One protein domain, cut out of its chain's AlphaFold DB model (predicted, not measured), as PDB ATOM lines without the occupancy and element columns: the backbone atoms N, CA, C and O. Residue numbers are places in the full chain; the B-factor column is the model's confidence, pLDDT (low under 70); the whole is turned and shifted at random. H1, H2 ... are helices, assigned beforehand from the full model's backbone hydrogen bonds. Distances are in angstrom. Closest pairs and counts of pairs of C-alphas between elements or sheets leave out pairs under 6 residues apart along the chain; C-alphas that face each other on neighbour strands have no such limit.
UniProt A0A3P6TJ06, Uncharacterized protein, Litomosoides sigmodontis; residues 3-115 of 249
ATOM      1  N   THR A   3       9.446  10.810 -41.847       51.78
ATOM      2  CA  THR A   3       8.425  10.356 -40.897       51.78
ATOM      3  C   THR A   3       7.055  10.129 -41.543       51.78
ATOM      4  O   THR A   3       6.382   9.175 -41.172       51.78
ATOM      5  N   SER A   4       6.657  10.926 -42.546       52.84
ATOM      6  CA  SER A   4       5.342  10.782 -43.201       52.84
ATOM      7  C   SER A   4       5.222   9.531 -44.078       52.84
ATOM      8  O   SER A   4       4.203   8.853 -44.009       52.84
ATOM      9  N   ILE A   5       6.264   9.182 -44.843       58.72
ATOM     10  CA  ILE A   5       6.265   7.977 -45.699       58.72
ATOM     11  C   ILE A   5       6.241   6.708 -44.833       58.72
ATOM     12  O   ILE A   5       5.524   5.752 -45.127       58.72
ATOM     13  N   ASN A   6       6.979   6.713 -43.721       76.06
ATOM     14  CA  ASN A   6       6.966   5.598 -42.777       76.06
ATOM     15  C   ASN A   6       5.608   5.458 -42.078       76.06
ATOM     16  O   ASN A   6       5.136   4.341 -41.899       76.06
ATOM     17  N   PHE A   7       4.960   6.569 -41.724       81.19
ATOM     18  CA  PHE A   7       3.652   6.557 -41.072       81.19
ATOM     19  C   PHE A   7       2.556   5.923 -41.943       81.19
ATOM     20  O   PHE A   7       1.811   5.065 -41.468       81.19
ATOM     21  N   GLU A   8       2.478   6.296 -43.221       78.56
ATOM     22  CA  GLU A   8       1.496   5.735 -44.158       78.56
ATOM     23  C   GLU A   8       1.697   4.225 -44.348       78.56
ATOM     24  O   GLU A   8       0.745   3.439 -44.289       78.56
ATOM     25  N   LYS A   9       2.957   3.791 -44.473       80.69
ATOM     26  CA  LYS A   9       3.302   2.370 -44.556       80.69
ATOM     27  C   LYS A   9       2.916   1.612 -43.281       80.69
ATOM     28  O   LYS A   9       2.248   0.587 -43.353       80.69
ATOM     29  N   ILE A  10       3.278   2.132 -42.109       82.88
ATOM     30  CA  ILE A  10       2.963   1.504 -40.816       82.88
ATOM     31  C   ILE A  10       1.447   1.392 -40.616       82.88
ATOM     32  O   ILE A  10       0.963   0.368 -40.126       82.88
ATOM     33  N   THR A  11       0.705   2.423 -41.024       82.75
ATOM     34  CA  THR A  11      -0.754   2.457 -40.921       82.75
ATOM     35  C   THR A  11      -1.408   1.470 -41.877       82.75
ATOM     36  O   THR A  11      -2.248   0.682 -41.452       82.75
ATOM     37  N   SER A  12      -0.996   1.446 -43.146       82.00
ATOM     38  CA  SER A  12      -1.528   0.494 -44.131       82.00
ATOM     39  C   SER A  12      -1.245  -0.961 -43.744       82.00
ATOM     40  O   SER A  12      -2.154  -1.787 -43.793       82.00
ATOM     41  N   GLU A  13      -0.038  -1.275 -43.261       83.94
ATOM     42  CA  GLU A  13       0.294  -2.602 -42.724       83.94
ATOM     43  C   GLU A  13      -0.615  -2.992 -41.554       83.94
ATOM     44  O   GLU A  13      -1.128  -4.111 -41.514       83.94
ATOM     45  N   PHE A  14      -0.860  -2.076 -40.613       85.81
ATOM     46  CA  PHE A  14      -1.757  -2.341 -39.489       85.81
ATOM     47  C   PHE A  14      -3.201  -2.587 -39.938       85.81
ATOM     48  O   PHE A  14      -3.819  -3.558 -39.507       85.81
ATOM     49  N   LEU A  15      -3.732  -1.757 -40.837       83.50
ATOM     50  CA  LEU A  15      -5.086  -1.929 -41.366       83.50
ATOM     51  C   LEU A  15      -5.239  -3.272 -42.103       83.50
ATOM     52  O   LEU A  15      -6.255  -3.952 -41.946       83.50
ATOM     53  N   LEU A  16      -4.212  -3.703 -42.845       81.81
ATOM     54  CA  LEU A  16      -4.176  -5.018 -43.490       81.81
ATOM     55  C   LEU A  16      -4.147  -6.170 -42.477       81.81
ATOM     56  O   LEU A  16      -4.825  -7.180 -42.688       81.81
ATOM     57  N   LEU A  17      -3.401  -6.025 -41.376       83.38
ATOM     58  CA  LEU A  17      -3.384  -7.002 -40.283       83.38
ATOM     59  C   LEU A  17      -4.763  -7.127 -39.631       83.38
ATOM     60  O   LEU A  17      -5.276  -8.237 -39.513       83.38
ATOM     61  N   VAL A  18      -5.410  -6.008 -39.303       83.62
ATOM     62  CA  VAL A  18      -6.768  -6.008 -38.738       83.62
ATOM     63  C   VAL A  18      -7.761  -6.660 -39.706       83.62
ATOM     64  O   VAL A  18      -8.527  -7.536 -39.304       83.62
ATOM     65  N   ARG A  19      -7.702  -6.330 -41.003       80.62
ATOM     66  CA  ARG A  19      -8.532  -6.967 -42.043       80.62
ATOM     67  C   ARG A  19      -8.286  -8.475 -42.145       80.62
ATOM     68  O   ARG A  19      -9.215  -9.237 -42.413       80.62
ATOM     69  N   LYS A  20      -7.047  -8.938 -41.959       78.44
ATOM     70  CA  LYS A  20      -6.714 -10.372 -41.905       78.44
ATOM     71  C   LYS A  20      -7.343 -11.037 -40.676       78.44
ATOM     72  O   LYS A  20      -7.928 -12.104 -40.838       78.44
ATOM     73  N   CYS A  21      -7.263 -10.415 -39.498       81.19
ATOM     74  CA  CYS A  21      -7.889 -10.925 -38.274       81.19
ATOM     75  C   CYS A  21      -9.407 -11.053 -38.438       81.19
ATOM     76  O   CYS A  21      -9.945 -12.133 -38.216       81.19
ATOM     77  N   ILE A  22     -10.071  -9.998 -38.922       80.44
ATOM     78  CA  ILE A  22     -11.520 -10.006 -39.159       80.44
ATOM     79  C   ILE A  22     -11.886 -11.131 -40.137       80.44
ATOM     80  O   ILE A  22     -12.693 -11.983 -39.800       80.44
ATOM     81  N   ARG A  23     -11.235 -11.233 -41.301       75.94
ATOM     82  CA  ARG A  23     -11.557 -12.299 -42.271       75.94
ATOM     83  C   ARG A  23     -11.311 -13.716 -41.760       75.94
ATOM     84  O   ARG A  23     -11.959 -14.644 -42.230       75.94
ATOM     85  N   HIS A  24     -10.335 -13.912 -40.876       76.31
ATOM     86  CA  HIS A  24      -9.978 -15.252 -40.421       76.31
ATOM     87  C   HIS A  24     -10.821 -15.721 -39.233       76.31
ATOM     88  O   HIS A  24     -11.144 -16.904 -39.150       76.31
ATOM     89  N   TYR A  25     -11.169 -14.802 -38.332       74.69
ATOM     90  CA  TYR A  25     -11.761 -15.135 -37.040       74.69
ATOM     91  C   TYR A  25     -13.178 -14.594 -36.843       74.69
ATOM     92  O   TYR A  25     -13.938 -15.178 -36.076       74.69
ATOM     93  N   TYR A  26     -13.565 -13.508 -37.517       71.69
ATOM     94  CA  TYR A  26     -14.897 -12.929 -37.359       71.69
ATOM     95  C   TYR A  26     -15.909 -13.652 -38.255       71.69
ATOM     96  O   TYR A  26     -15.812 -13.609 -39.479       71.69
ATOM     97  N   LYS A  27     -16.893 -14.307 -37.629       68.06
ATOM     98  CA  LYS A  27     -18.035 -14.943 -38.295       68.06
ATOM     99  C   LYS A  27     -19.329 -14.326 -37.750       68.06
ATOM    100  O   LYS A  27     -19.624 -14.556 -36.578       68.06
ATOM    101  N   PRO A  28     -20.078 -13.540 -38.543       60.56
ATOM    102  CA  PRO A  28     -21.267 -12.831 -38.061       60.56
ATOM    103  C   PRO A  28     -22.437 -13.769 -37.718       60.56
ATOM    104  O   PRO A  28     -23.231 -13.444 -36.840       60.56
ATOM    105  N   ASP A  29     -22.497 -14.951 -38.340       57.12
ATOM    106  CA  ASP A  29     -23.598 -15.918 -38.187       57.12
ATOM    107  C   ASP A  29     -23.485 -16.821 -36.948       57.12
ATOM    108  O   ASP A  29     -24.338 -17.676 -36.707       57.12
ATOM    109  N   ILE A  30     -22.418 -16.676 -36.159       57.78
ATOM    110  CA  ILE A  30     -22.152 -17.514 -34.988       57.78
ATOM    111  C   ILE A  30     -21.910 -16.595 -33.791       57.78
ATOM    112  O   ILE A  30     -21.145 -15.637 -33.880       57.78
ATOM    113  N   ASN A  31     -22.506 -16.914 -32.635       55.69
ATOM    114  CA  ASN A  31     -22.321 -16.164 -31.381       55.69
ATOM    115  C   ASN A  31     -20.839 -16.017 -30.960       55.69
ATOM    116  O   ASN A  31     -20.503 -15.128 -30.184       55.69
ATOM    117  N   GLU A  32     -19.943 -16.848 -31.504       54.06
ATOM    118  CA  GLU A  32     -18.484 -16.757 -31.347       54.06
ATOM    119  C   GLU A  32     -17.870 -15.481 -31.957       54.06
ATOM    120  O   GLU A  32     -16.777 -15.082 -31.558       54.06
ATOM    121  N   GLY A  33     -18.567 -14.806 -32.882       51.12
ATOM    122  CA  GLY A  33     -18.142 -13.518 -33.441       51.12
ATOM    123  C   GLY A  33     -18.182 -12.361 -32.434       51.12
ATOM    124  O   GLY A  33     -17.519 -11.342 -32.637       51.12
ATOM    125  N   TYR A  34     -18.911 -12.525 -31.326       62.66
ATOM    126  CA  TYR A  34     -19.031 -11.550 -30.243       62.66
ATOM    127  C   TYR A  34     -18.268 -12.036 -29.010       62.66
ATOM    128  O   TYR A  34     -18.839 -12.500 -28.024       62.66
ATOM    129  N   GLN A  35     -16.941 -11.927 -29.067       71.19
ATOM    130  CA  GLN A  35     -16.092 -12.252 -27.926       71.19
ATOM    131  C   GLN A  35     -16.283 -11.246 -26.788       71.19
ATOM    132  O   GLN A  35     -16.208 -10.028 -26.985       71.19
ATOM    133  N   LYS A  36     -16.487 -11.772 -25.577       80.38
ATOM    134  CA  LYS A  36     -16.485 -10.981 -24.346       80.38
ATOM    135  C   LYS A  36     -15.094 -10.377 -24.126       80.38
ATOM    136  O   LYS A  36     -14.090 -10.978 -24.493       80.38
ATOM    137  N   TYR A  37     -15.040  -9.191 -23.529       84.12
ATOM    138  CA  TYR A  37     -13.768  -8.599 -23.127       84.12
ATOM    139  C   TYR A  37     -13.203  -9.318 -21.904       84.12
ATOM    140  O   TYR A  37     -13.852  -9.345 -20.853       84.12
ATOM    141  N   ASP A  38     -11.988  -9.849 -22.036       86.00
ATOM    142  CA  ASP A  38     -11.199 -10.309 -20.905       86.00
ATOM    143  C   ASP A  38     -10.333  -9.161 -20.363       86.00
ATOM    144  O   ASP A  38     -10.380  -8.008 -20.808       86.00
ATOM    145  N   LYS A  39      -9.542  -9.465 -19.328       88.25
ATOM    146  CA  LYS A  39      -8.691  -8.482 -18.642       88.25
ATOM    147  C   LYS A  39      -7.764  -7.748 -19.613       88.25
ATOM    148  O   LYS A  39      -7.511  -6.562 -19.417       88.25
ATOM    149  N   ARG A  40      -7.272  -8.437 -20.648       89.62
ATOM    150  CA  ARG A  40      -6.315  -7.869 -21.598       89.62
ATOM    151  C   ARG A  40      -6.976  -6.908 -22.582       89.62
ATOM    152  O   ARG A  40      -6.421  -5.839 -22.839       89.62
ATOM    153  N   GLU A  41      -8.164  -7.242 -23.079       90.12
ATOM    154  CA  GLU A  41      -8.972  -6.387 -23.952       90.12
ATOM    155  C   GLU A  41      -9.420  -5.130 -23.213       90.12
ATOM    156  O   GLU A  41      -9.352  -4.039 -23.773       90.12
ATOM    157  N   LEU A  42      -9.819  -5.260 -21.942       90.88
ATOM    158  CA  LEU A  42     -10.164  -4.111 -21.101       90.88
ATOM    159  C   LEU A  42      -8.967  -3.171 -20.906       90.88
ATOM    160  O   LEU A  42      -9.123  -1.957 -21.010       90.88
ATOM    161  N   GLN A  43      -7.766  -3.718 -20.687       92.62
ATOM    162  CA  GLN A  43      -6.535  -2.924 -20.623       92.62
ATOM    163  C   GLN A  43      -6.235  -2.224 -21.954       92.62
ATOM    164  O   GLN A  43      -5.913  -1.039 -21.964       92.62
ATOM    165  N   LEU A  44      -6.362  -2.931 -23.084       92.62
ATOM    166  CA  LEU A  44      -6.148  -2.340 -24.408       92.62
ATOM    167  C   LEU A  44      -7.147  -1.210 -24.685       92.62
ATOM    168  O   LEU A  44      -6.768  -0.165 -25.210       92.62
ATOM    169  N   MET A  45      -8.411  -1.411 -24.315       92.69
ATOM    170  CA  MET A  45      -9.478  -0.426 -24.458       92.69
ATOM    171  C   MET A  45      -9.206   0.827 -23.615       92.69
ATOM    172  O   MET A  45      -9.358   1.937 -24.124       92.69
ATOM    173  N   ASP A  46      -8.763   0.668 -22.364       93.81
ATOM    174  CA  ASP A  46      -8.405   1.789 -21.484       93.81
ATOM    175  C   ASP A  46      -7.219   2.598 -22.041       93.81
ATOM    176  O   ASP A  46      -7.305   3.820 -22.187       93.81
ATOM    177  N   GLU A  47      -6.139   1.929 -22.457       93.06
ATOM    178  CA  GLU A  47      -4.982   2.591 -23.076       93.06
ATOM    179  C   GLU A  47      -5.354   3.305 -24.384       93.06
ATOM    180  O   GLU A  47      -4.964   4.457 -24.615       93.06
ATOM    181  N   PHE A  48      -6.187   2.673 -25.214       93.38
ATOM    182  CA  PHE A  48      -6.731   3.288 -26.421       93.38
ATOM    183  C   PHE A  48      -7.530   4.561 -26.104       93.38
ATOM    184  O   PHE A  48      -7.311   5.595 -26.743       93.38
ATOM    185  N   PHE A  49      -8.412   4.536 -25.099       92.81
ATOM    186  CA  PHE A  49      -9.181   5.718 -24.707       92.81
ATOM    187  C   PHE A  49      -8.308   6.834 -24.138       92.81
ATOM    188  O   PHE A  49      -8.529   7.997 -24.479       92.81
ATOM    189  N   LYS A  50      -7.281   6.517 -23.341       93.38
ATOM    190  CA  LYS A  50      -6.325   7.521 -22.845       93.38
ATOM    191  C   LYS A  50      -5.635   8.249 -23.994       93.38
ATOM    192  O   LYS A  50      -5.503   9.474 -23.952       93.38
ATOM    193  N   ILE A  51      -5.196   7.524 -25.024       90.88
ATOM    194  CA  ILE A  51      -4.550   8.139 -26.192       90.88
ATOM    195  C   ILE A  51      -5.573   8.919 -27.024       90.88
ATOM    196  O   ILE A  51      -5.286  10.046 -27.429       90.88
ATOM    197  N   LYS A  52      -6.782   8.381 -27.219       90.50
ATOM    198  CA  LYS A  52      -7.880   9.066 -27.917       90.50
ATOM    199  C   LYS A  52      -8.229  10.407 -27.268       90.50
ATOM    200  O   LYS A  52      -8.333  11.406 -27.972       90.50
ATOM    201  N   SER A  53      -8.343  10.460 -25.942       89.56
ATOM    202  CA  SER A  53      -8.599  11.706 -25.209       89.56
ATOM    203  C   SER A  53      -7.477  12.724 -25.406       89.56
ATOM    204  O   SER A  53      -7.759  13.886 -25.677       89.56
ATOM    205  N   LYS A  54      -6.208  12.288 -25.369       87.62
ATOM    206  CA  LYS A  54      -5.055  13.164 -25.649       87.62
ATOM    207  C   LYS A  54      -5.106  13.735 -27.064       87.62
ATOM    208  O   LYS A  54      -4.865  14.921 -27.243       87.62
ATOM    209  N   VAL A  55      -5.431  12.910 -28.061       87.75
ATOM    210  CA  VAL A  55      -5.609  13.364 -29.448       87.75
ATOM    211  C   VAL A  55      -6.745  14.383 -29.552       87.75
ATOM    212  O   VAL A  55      -6.584  15.393 -30.225       87.75
ATOM    213  N   ASN A  56      -7.860  14.162 -28.856       85.81
ATOM    214  CA  ASN A  56      -8.985  15.095 -28.855       85.81
ATOM    215  C   ASN A  56      -8.629  16.444 -28.210       85.81
ATOM    216  O   ASN A  56      -8.987  17.486 -28.743       85.81
ATOM    217  N   THR A  57      -7.877  16.447 -27.107       85.81
ATOM    218  CA  THR A  57      -7.363  17.691 -26.509       85.81
ATOM    219  C   THR A  57      -6.419  18.422 -27.466       85.81
ATOM    220  O   THR A  57      -6.559  19.624 -27.661       85.81
ATOM    221  N   LEU A  58      -5.519  17.692 -28.137       84.12
ATOM    222  CA  LEU A  58      -4.604  18.260 -29.135       84.12
ATOM    223  C   LEU A  58      -5.322  18.829 -30.368       84.12
ATOM    224  O   LEU A  58      -4.818  19.761 -30.983       84.12
ATOM    225  N   LEU A  59      -6.475  18.268 -30.743       79.94
ATOM    226  CA  LEU A  59      -7.326  18.801 -31.810       79.94
ATOM    227  C   LEU A  59      -7.959  20.145 -31.425       79.94
ATOM    228  O   LEU A  59      -8.175  20.977 -32.302       79.94
ATOM    229  N   CYS A  60      -8.248  20.356 -30.140       81.19
ATOM    230  CA  CYS A  60      -8.820  21.604 -29.635       81.19
ATOM    231  C   CYS A  60      -7.762  22.705 -29.437       81.19
ATOM    232  O   CYS A  60      -8.061  23.884 -29.628       81.19
ATOM    233  N   ASP A  61      -6.531  22.335 -29.080       73.69
ATOM    234  CA  ASP A  61      -5.418  23.268 -28.901       73.69
ATOM    235  C   ASP A  61      -4.782  23.597 -30.264       73.69
ATOM    236  O   ASP A  61      -3.889  22.894 -30.738       73.69
ATOM    237  N   ASN A  62      -5.259  24.673 -30.906       62.28
ATOM    238  CA  ASN A  62      -4.839  25.186 -32.225       62.28
ATOM    239  C   ASN A  62      -3.327  25.515 -32.319       62.28
ATOM    240  O   ASN A  62      -2.921  26.676 -32.365       62.28
ATOM    241  N   THR A  63      -2.479  24.492 -32.359       68.62
ATOM    242  CA  THR A  63      -1.014  24.591 -32.352       68.62
ATOM    243  C   THR A  63      -0.414  24.180 -33.701       68.62
ATOM    244  O   THR A  63      -0.944  23.332 -34.417       68.62
ATOM    245  N   ILE A  64       0.724  24.785 -34.061       67.12
ATOM    246  CA  ILE A  64       1.364  24.655 -35.387       67.12
ATOM    247  C   ILE A  64       1.855  23.213 -35.670       67.12
ATOM    248  O   ILE A  64       1.873  22.786 -36.824       67.12
ATOM    249  N   ASP A  65       2.162  22.421 -34.633       72.00
ATOM    250  CA  ASP A  65       2.704  21.050 -34.745       72.00
ATOM    251  C   ASP A  65       1.655  19.925 -34.638       72.00
ATOM    252  O   ASP A  65       1.984  18.734 -34.582       72.00
ATOM    253  N   MET A  66       0.372  20.280 -34.647       80.12
ATOM    254  CA  MET A  66      -0.748  19.383 -34.362       80.12
ATOM    255  C   MET A  66      -0.788  18.121 -35.251       80.12
ATOM    256  O   MET A  66      -1.021  17.015 -34.751       80.12
ATOM    257  N   LYS A  67      -0.443  18.229 -36.543       78.25
ATOM    258  CA  LYS A  67      -0.367  17.073 -37.462       78.25
ATOM    259  C   LYS A  67       0.706  16.058 -37.058       78.25
ATOM    260  O   LYS A  67       0.470  14.852 -37.116       78.25
ATOM    261  N   LYS A  68       1.883  16.534 -36.645       81.12
ATOM    262  CA  LYS A  68       3.019  15.675 -36.288       81.12
ATOM    263  C   LYS A  68       2.743  14.931 -34.984       81.12
ATOM    264  O   LYS A  68       2.885  13.713 -34.940       81.12
ATOM    265  N   ILE A  69       2.281  15.651 -33.962       81.25
ATOM    266  CA  ILE A  69       1.970  15.063 -32.655       81.25
ATOM    267  C   ILE A  69       0.832  14.047 -32.800       81.25
ATOM    268  O   ILE A  69       0.891  12.960 -32.229       81.25
ATOM    269  N   THR A  70      -0.182  14.347 -33.616       83.56
ATOM    270  CA  THR A  70      -1.281  13.406 -33.858       83.56
ATOM    271  C   THR A  70      -0.812  12.135 -34.566       83.56
ATOM    272  O   THR A  70      -1.207  11.042 -34.163       83.56
ATOM    273  N   ALA A  71       0.077  12.243 -35.559       84.12
ATOM    274  CA  ALA A  71       0.676  11.077 -36.212       84.12
ATOM    275  C   ALA A  71       1.485  10.213 -35.226       84.12
ATOM    276  O   ALA A  71       1.359   8.991 -35.235       84.12
ATOM    277  N   GLU A  72       2.248  10.827 -34.316       86.19
ATOM    278  CA  GLU A  72       2.970  10.107 -33.257       86.19
ATOM    279  C   GLU A  72       2.014   9.353 -32.315       86.19
ATOM    280  O   GLU A  72       2.271   8.205 -31.955       86.19
ATOM    281  N   ARG A  73       0.875   9.958 -31.949       89.00
ATOM    282  CA  ARG A  73      -0.164   9.282 -31.149       89.00
ATOM    283  C   ARG A  73      -0.853   8.154 -31.912       89.00
ATOM    284  O   ARG A  73      -1.157   7.127 -31.316       89.00
ATOM    285  N   LEU A  74      -1.070   8.311 -33.216       88.06
ATOM    286  CA  LEU A  74      -1.600   7.245 -34.064       88.06
ATOM    287  C   LEU A  74      -0.633   6.059 -34.158       88.06
ATOM    288  O   LEU A  74      -1.081   4.923 -34.028       88.06
ATOM    289  N   CYS A  75       0.677   6.299 -34.294       89.56
ATOM    290  CA  CYS A  75       1.682   5.234 -34.207       89.56
ATOM    291  C   CYS A  75       1.594   4.482 -32.875       89.56
ATOM    292  O   CYS A  75       1.571   3.259 -32.883       89.56
ATOM    293  N   GLN A  76       1.448   5.192 -31.748       90.62
ATOM    294  CA  GLN A  76       1.286   4.555 -30.432       90.62
ATOM    295  C   GLN A  76       0.061   3.629 -30.386       90.62
ATOM    296  O   GLN A  76       0.143   2.528 -29.852       90.62
ATOM    297  N   ILE A  77      -1.066   4.041 -30.976       91.62
ATOM    298  CA  ILE A  77      -2.263   3.190 -31.078       91.62
ATOM    299  C   ILE A  77      -1.988   1.958 -31.952       91.62
ATOM    300  O   ILE A  77      -2.395   0.851 -31.599       91.62
ATOM    301  N   ILE A  78      -1.301   2.140 -33.083       91.94
ATOM    302  CA  ILE A  78      -0.936   1.045 -33.990       91.94
ATOM    303  C   ILE A  78      -0.032   0.034 -33.280       91.94
ATOM    304  O   ILE A  78      -0.276  -1.166 -33.379       91.94
ATOM    305  N   ASP A  79       0.972   0.503 -32.545       91.81
ATOM    306  CA  ASP A  79       1.910  -0.354 -31.821       91.81
ATOM    307  C   ASP A  79       1.199  -1.157 -30.724       91.81
ATOM    308  O   ASP A  79       1.419  -2.361 -30.614       91.81
ATOM    309  N   LEU A  80       0.266  -0.538 -29.986       92.81
ATOM    310  CA  LEU A  80      -0.588  -1.241 -29.018       92.81
ATOM    311  C   LEU A  80      -1.443  -2.329 -29.679       92.81
ATOM    312  O   LEU A  80      -1.556  -3.436 -29.153       92.81
ATOM    313  N   GLY A  81      -2.036  -2.028 -30.837       92.00
ATOM    314  CA  GLY A  81      -2.834  -2.992 -31.592       92.00
ATOM    315  C   GLY A  81      -1.997  -4.153 -32.135       92.00
ATOM    316  O   GLY A  81      -2.419  -5.304 -32.044       92.00
ATOM    317  N   LYS A  82      -0.799  -3.874 -32.666       91.56
ATOM    318  CA  LYS A  82       0.142  -4.901 -33.146       91.56
ATOM    319  C   LYS A  82       0.636  -5.784 -32.003       91.56
ATOM    320  O   LYS A  82       0.633  -7.001 -32.157       91.56
ATOM    321  N   ALA A  83       1.007  -5.191 -30.868       92.88
ATOM    322  CA  ALA A  83       1.421  -5.930 -29.678       92.88
ATOM    323  C   ALA A  83       0.316  -6.885 -29.213       92.88
ATOM    324  O   ALA A  83       0.573  -8.069 -29.047       92.88
ATOM    325  N   TYR A  84      -0.929  -6.408 -29.129       93.69
ATOM    326  CA  TYR A  84      -2.070  -7.257 -28.787       93.69
ATOM    327  C   TYR A  84      -2.272  -8.418 -29.773       93.69
ATOM    328  O   TYR A  84      -2.464  -9.551 -29.346       93.69
ATOM    329  N   ILE A  85      -2.213  -8.164 -31.085       90.06
ATOM    330  CA  ILE A  85      -2.350  -9.231 -32.093       90.06
ATOM    331  C   ILE A  85      -1.253 -10.290 -31.915       90.06
ATOM    332  O   ILE A  85      -1.559 -11.480 -31.953       90.06
ATOM    333  N   ASN A  86      -0.010  -9.862 -31.690       90.81
ATOM    334  CA  ASN A  86       1.121 -10.766 -31.490       90.81
ATOM    335  C   ASN A  86       0.977 -11.582 -30.195       90.81
ATOM    336  O   ASN A  86       1.155 -12.793 -30.226       90.81
ATOM    337  N   GLU A  87       0.587 -10.950 -29.083       91.25
ATOM    338  CA  GLU A  87       0.322 -11.632 -27.805       91.25
ATOM    339  C   GLU A  87      -0.761 -12.716 -27.966       91.25
ATOM    340  O   GLU A  87      -0.605 -13.840 -27.493       91.25
ATOM    341  N   MET A  88      -1.849 -12.413 -28.685       89.19
ATOM    342  CA  MET A  88      -2.911 -13.392 -28.948       89.19
ATOM    343  C   MET A  88      -2.428 -14.548 -29.837       89.19
ATOM    344  O   MET A  88      -2.820 -15.695 -29.614       89.19
ATOM    345  N   GLU A  89      -1.561 -14.275 -30.818       87.38
ATOM    346  CA  GLU A  89      -0.952 -15.303 -31.672       87.38
ATOM    347  C   GLU A  89      -0.017 -16.228 -30.874       87.38
ATOM    348  O   GLU A  89      -0.094 -17.451 -31.024       87.38
ATOM    349  N   GLU A  90       0.798 -15.672 -29.971       89.38
ATOM    350  CA  GLU A  90       1.678 -16.426 -29.067       89.38
ATOM    351  C   GLU A  90       0.885 -17.321 -28.105       89.38
ATOM    352  O   GLU A  90       1.203 -18.502 -27.936       89.38
ATOM    353  N   GLU A  91      -0.203 -16.800 -27.532       88.62
ATOM    354  CA  GLU A  91      -1.100 -17.554 -26.649       88.62
ATOM    355  C   GLU A  91      -2.042 -18.514 -27.401       88.62
ATOM    356  O   GLU A  91      -2.815 -19.242 -26.772       88.62
ATOM    357  N   ARG A  92      -1.989 -18.540 -28.743       83.56
ATOM    358  CA  ARG A  92      -2.896 -19.295 -29.631       83.56
ATOM    359  C   ARG A  92      -4.377 -19.006 -29.370       83.56
ATOM    360  O   ARG A  92      -5.231 -19.881 -29.544       83.56
ATOM    361  N   LYS A  93      -4.684 -17.778 -28.960       84.00
ATOM    362  CA  LYS A  93      -6.044 -17.290 -28.728       84.00
ATOM    363  C   LYS A  93      -6.539 -16.498 -29.926       84.00
ATOM    364  O   LYS A  93      -5.775 -15.958 -30.722       84.00
ATOM    365  N   ILE A  94      -7.857 -16.440 -30.053       83.25
ATOM    366  CA  ILE A  94      -8.503 -15.645 -31.089       83.25
ATOM    367  C   ILE A  94      -8.575 -14.194 -30.593       83.25
ATOM    368  O   ILE A  94      -9.206 -13.975 -29.557       83.25
ATOM    369  N   PRO A  95      -7.982 -13.218 -31.306       86.12
ATOM    370  CA  PRO A  95      -8.057 -11.815 -30.923       86.12
ATOM    371  C   PRO A  95      -9.468 -11.254 -31.117       86.12
ATOM    372  O   PRO A  95     -10.163 -11.591 -32.086       86.12
ATOM    373  N   ASN A  96      -9.846 -10.301 -30.264       87.56
ATOM    374  CA  ASN A  96     -11.134  -9.624 -30.346       87.56
ATOM    375  C   ASN A  96     -11.204  -8.724 -31.587       87.56
ATOM    376  O   ASN A  96     -10.731  -7.583 -31.617       87.56
ATOM    377  N   CYS A  97     -11.818  -9.263 -32.638       86.12
ATOM    378  CA  CYS A  97     -11.904  -8.623 -33.946       86.12
ATOM    379  C   CYS A  97     -12.719  -7.323 -33.920       86.12
ATOM    380  O   CYS A  97     -12.419  -6.403 -34.680       86.12
ATOM    381  N   LEU A  98     -13.715  -7.216 -33.034       85.06
ATOM    382  CA  LEU A  98     -14.534  -6.011 -32.888       85.06
ATOM    383  C   LEU A  98     -13.741  -4.870 -32.247       85.06
ATOM    384  O   LEU A  98     -13.820  -3.730 -32.707       85.06
ATOM    385  N   LEU A  99     -12.924  -5.170 -31.236       88.88
ATOM    386  CA  LEU A  99     -12.042  -4.180 -30.622       88.88
ATOM    387  C   LEU A  99     -11.018  -3.648 -31.632       88.88
ATOM    388  O   LEU A  99     -10.868  -2.435 -31.787       88.88
ATOM    389  N   LEU A 100     -10.372  -4.548 -32.378       89.31
ATOM    390  CA  LEU A 100      -9.428  -4.178 -33.435       89.31
ATOM    391  C   LEU A 100     -10.093  -3.366 -34.555       89.31
ATOM    392  O   LEU A 100      -9.518  -2.380 -35.021       89.31
ATOM    393  N   ARG A 101     -11.326  -3.722 -34.944       86.75
ATOM    394  CA  ARG A 101     -12.145  -2.948 -35.889       86.75
ATOM    395  C   ARG A 101     -12.399  -1.532 -35.384       86.75
ATOM    396  O   ARG A 101     -12.219  -0.585 -36.143       86.75
ATOM    397  N   ASN A 102     -12.776  -1.373 -34.118       87.94
ATOM    398  CA  ASN A 102     -13.042  -0.059 -33.527       87.94
ATOM    399  C   ASN A 102     -11.786   0.822 -33.512       87.94
ATOM    400  O   ASN A 102     -11.851   2.000 -33.872       87.94
ATOM    401  N   ILE A 103     -10.636   0.246 -33.151       90.75
ATOM    402  CA  ILE A 103      -9.344   0.941 -33.168       90.75
ATOM    403  C   ILE A 103      -9.005   1.398 -34.588       90.75
ATOM    404  O   ILE A 103      -8.701   2.569 -34.817       90.75
ATOM    405  N   ALA A 104      -9.096   0.494 -35.560       88.19
ATOM    406  CA  ALA A 104      -8.781   0.810 -36.941       88.19
ATOM    407  C   ALA A 104      -9.746   1.847 -37.540       88.19
ATOM    408  O   ALA A 104      -9.296   2.809 -38.162       88.19
ATOM    409  N   SER A 105     -11.050   1.729 -37.274       86.44
ATOM    410  CA  SER A 105     -12.054   2.719 -37.682       86.44
ATOM    411  C   SER A 105     -11.744   4.112 -37.128       86.44
ATOM    412  O   SER A 105     -11.938   5.106 -37.828       86.44
ATOM    413  N   TYR A 106     -11.240   4.205 -35.894       89.50
ATOM    414  CA  TYR A 106     -10.818   5.480 -35.321       89.50
ATOM    415  C   TYR A 106      -9.613   6.074 -36.060       89.50
ATOM    416  O   TYR A 106      -9.666   7.240 -36.452       89.50
ATOM    417  N   ILE A 107      -8.567   5.279 -36.316       87.50
ATOM    418  CA  ILE A 107      -7.385   5.724 -37.078       87.50
ATOM    419  C   ILE A 107      -7.820   6.298 -38.431       87.50
ATOM    420  O   ILE A 107      -7.401   7.384 -38.817       87.50
ATOM    421  N   ILE A 108      -8.728   5.608 -39.115       84.88
ATOM    422  CA  ILE A 108      -9.248   6.003 -40.427       84.88
ATOM    423  C   ILE A 108     -10.035   7.296 -40.352       84.88
ATOM    424  O   ILE A 108      -9.801   8.197 -41.155       84.88
ATOM    425  N   SER A 109     -10.952   7.401 -39.387       84.19
ATOM    426  CA  SER A 109     -11.725   8.625 -39.179       84.19
ATOM    427  C   SER A 109     -10.803   9.828 -38.988       84.19
ATOM    428  O   SER A 109     -11.044  10.893 -39.548       84.19
ATOM    429  N   LEU A 110      -9.683   9.629 -38.290       83.62
ATOM    430  CA  LEU A 110      -8.727  10.686 -38.034       83.62
ATOM    431  C   LEU A 110      -7.889  11.028 -39.277       83.62
ATOM    432  O   LEU A 110      -7.698  12.203 -39.575       83.62
ATOM    433  N   LEU A 111      -7.461  10.035 -40.063       81.75
ATOM    434  CA  LEU A 111      -6.812  10.275 -41.359       81.75
ATOM    435  C   LEU A 111      -7.721  11.035 -42.336       81.75
ATOM    436  O   LEU A 111      -7.235  11.890 -43.077       81.75
ATOM    437  N   LYS A 112      -9.033  10.757 -42.319       81.75
ATOM    438  CA  LYS A 112     -10.030  11.485 -43.121       81.75
ATOM    439  C   LYS A 112     -10.100  12.956 -42.723       81.75
ATOM    440  O   LYS A 112     -10.073  13.809 -43.602       81.75
ATOM    441  N   VAL A 113     -10.106  13.255 -41.421       80.69
ATOM    442  CA  VAL A 113     -10.077  14.640 -40.909       80.69
ATOM    443  C   VAL A 113      -8.838  15.397 -41.405       80.69
ATOM    444  O   VAL A 113      -8.928  16.580 -41.720       80.69
ATOM    445  N   PHE A 114      -7.694  14.724 -41.547       76.69
ATOM    446  CA  PHE A 114      -6.472  15.335 -42.083       76.69
ATOM    447  C   PHE A 114      -6.370  15.368 -43.612       76.69
ATOM    448  O   PHE A 114      -5.399  15.925 -44.132       76.69
ATOM    449  N   GLY A 115      -7.332  14.787 -44.334       71.06
ATOM    450  CA  GLY A 115      -7.287  14.664 -45.793       71.06
ATOM    451  C   GLY A 115      -6.204  13.706 -46.303       71.06
ATOM    452  O   GLY A 115      -5.829  13.771 -47.468       71.06
TER     453      GLY A 115
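AT A GLANCE: This is residues 3 to 115 of the 249 residues of an uncharacterized protein of Litomosoides sigmodontis (UniProt A0A3P6TJ06). Four long helices stand in an up-and-down bundle, each running against the one before it; H3 and H4 lie between H1 and H2, and H1 is slanted to the other three. The long link from H1 to H2 loops out at one end of the bundle, and the turn at residues 60 to 65 sticks out at the other. The printed part has 113 residues, with named helices H1, H2, H3 and H4 in that order and no named strand: all helix. It is compact, with a radius of gyration of the C-alphas of 14.8 A, but elongated, spanning 47 by 26 by 26 A.

HOW THE PARTS SIT: H1, residues 3 to 25, and H2, residues 39 to 60, are apart. H3, residues 66 to 90, touches H1 at Ile 78 and Phe 14, the closest C-alphas, 6.5 A apart; they run the same way at a tilt of 35.4 degrees, only just steep. H3 forms a helical hairpin with H2, with a shallow tilt of 8 degrees, and Val 55 and Thr 70 have the closest C-alphas, 6.2 A apart. H4, residues 97 to 113, forms another hairpin with H3, at a shallow tilt of 16 degrees, closest at the C-alphas of Leu 74 and Ile 107, 6.7 A apart. Residues 97 to 104 of H4 touch residues 15 to 25 of H1, opposite ways at 32 degrees, only just shallow; the closest C-alphas, of Ile 22 and Cys 97, are 5.4 A apart. H4 and H2 only just touch, with 3 pairs of C-alphas within 8 A. In H1, H2, H3 and H4 every O i to N i+4 pair is within hydrogen-bond range.

IN THESE COORDINATES: H1 measures 32.7 A from C-alpha 3 at (8.425, 10.356, -40.897). H2 measures 32.0 A, H3 36.3 A, and H4 24.4 A to C-alpha 113 at (-10.077, 14.640, -40.909).

THE WHOLE: The C-alphas of Ile 30 and Ile 64, the farthest apart, are 48.3 A apart. The printed part has no cut. Residues 26 to 38 are the long link; pLDDT is under 70 at residues 3 to 5, 27 to 34 and 62 to 64.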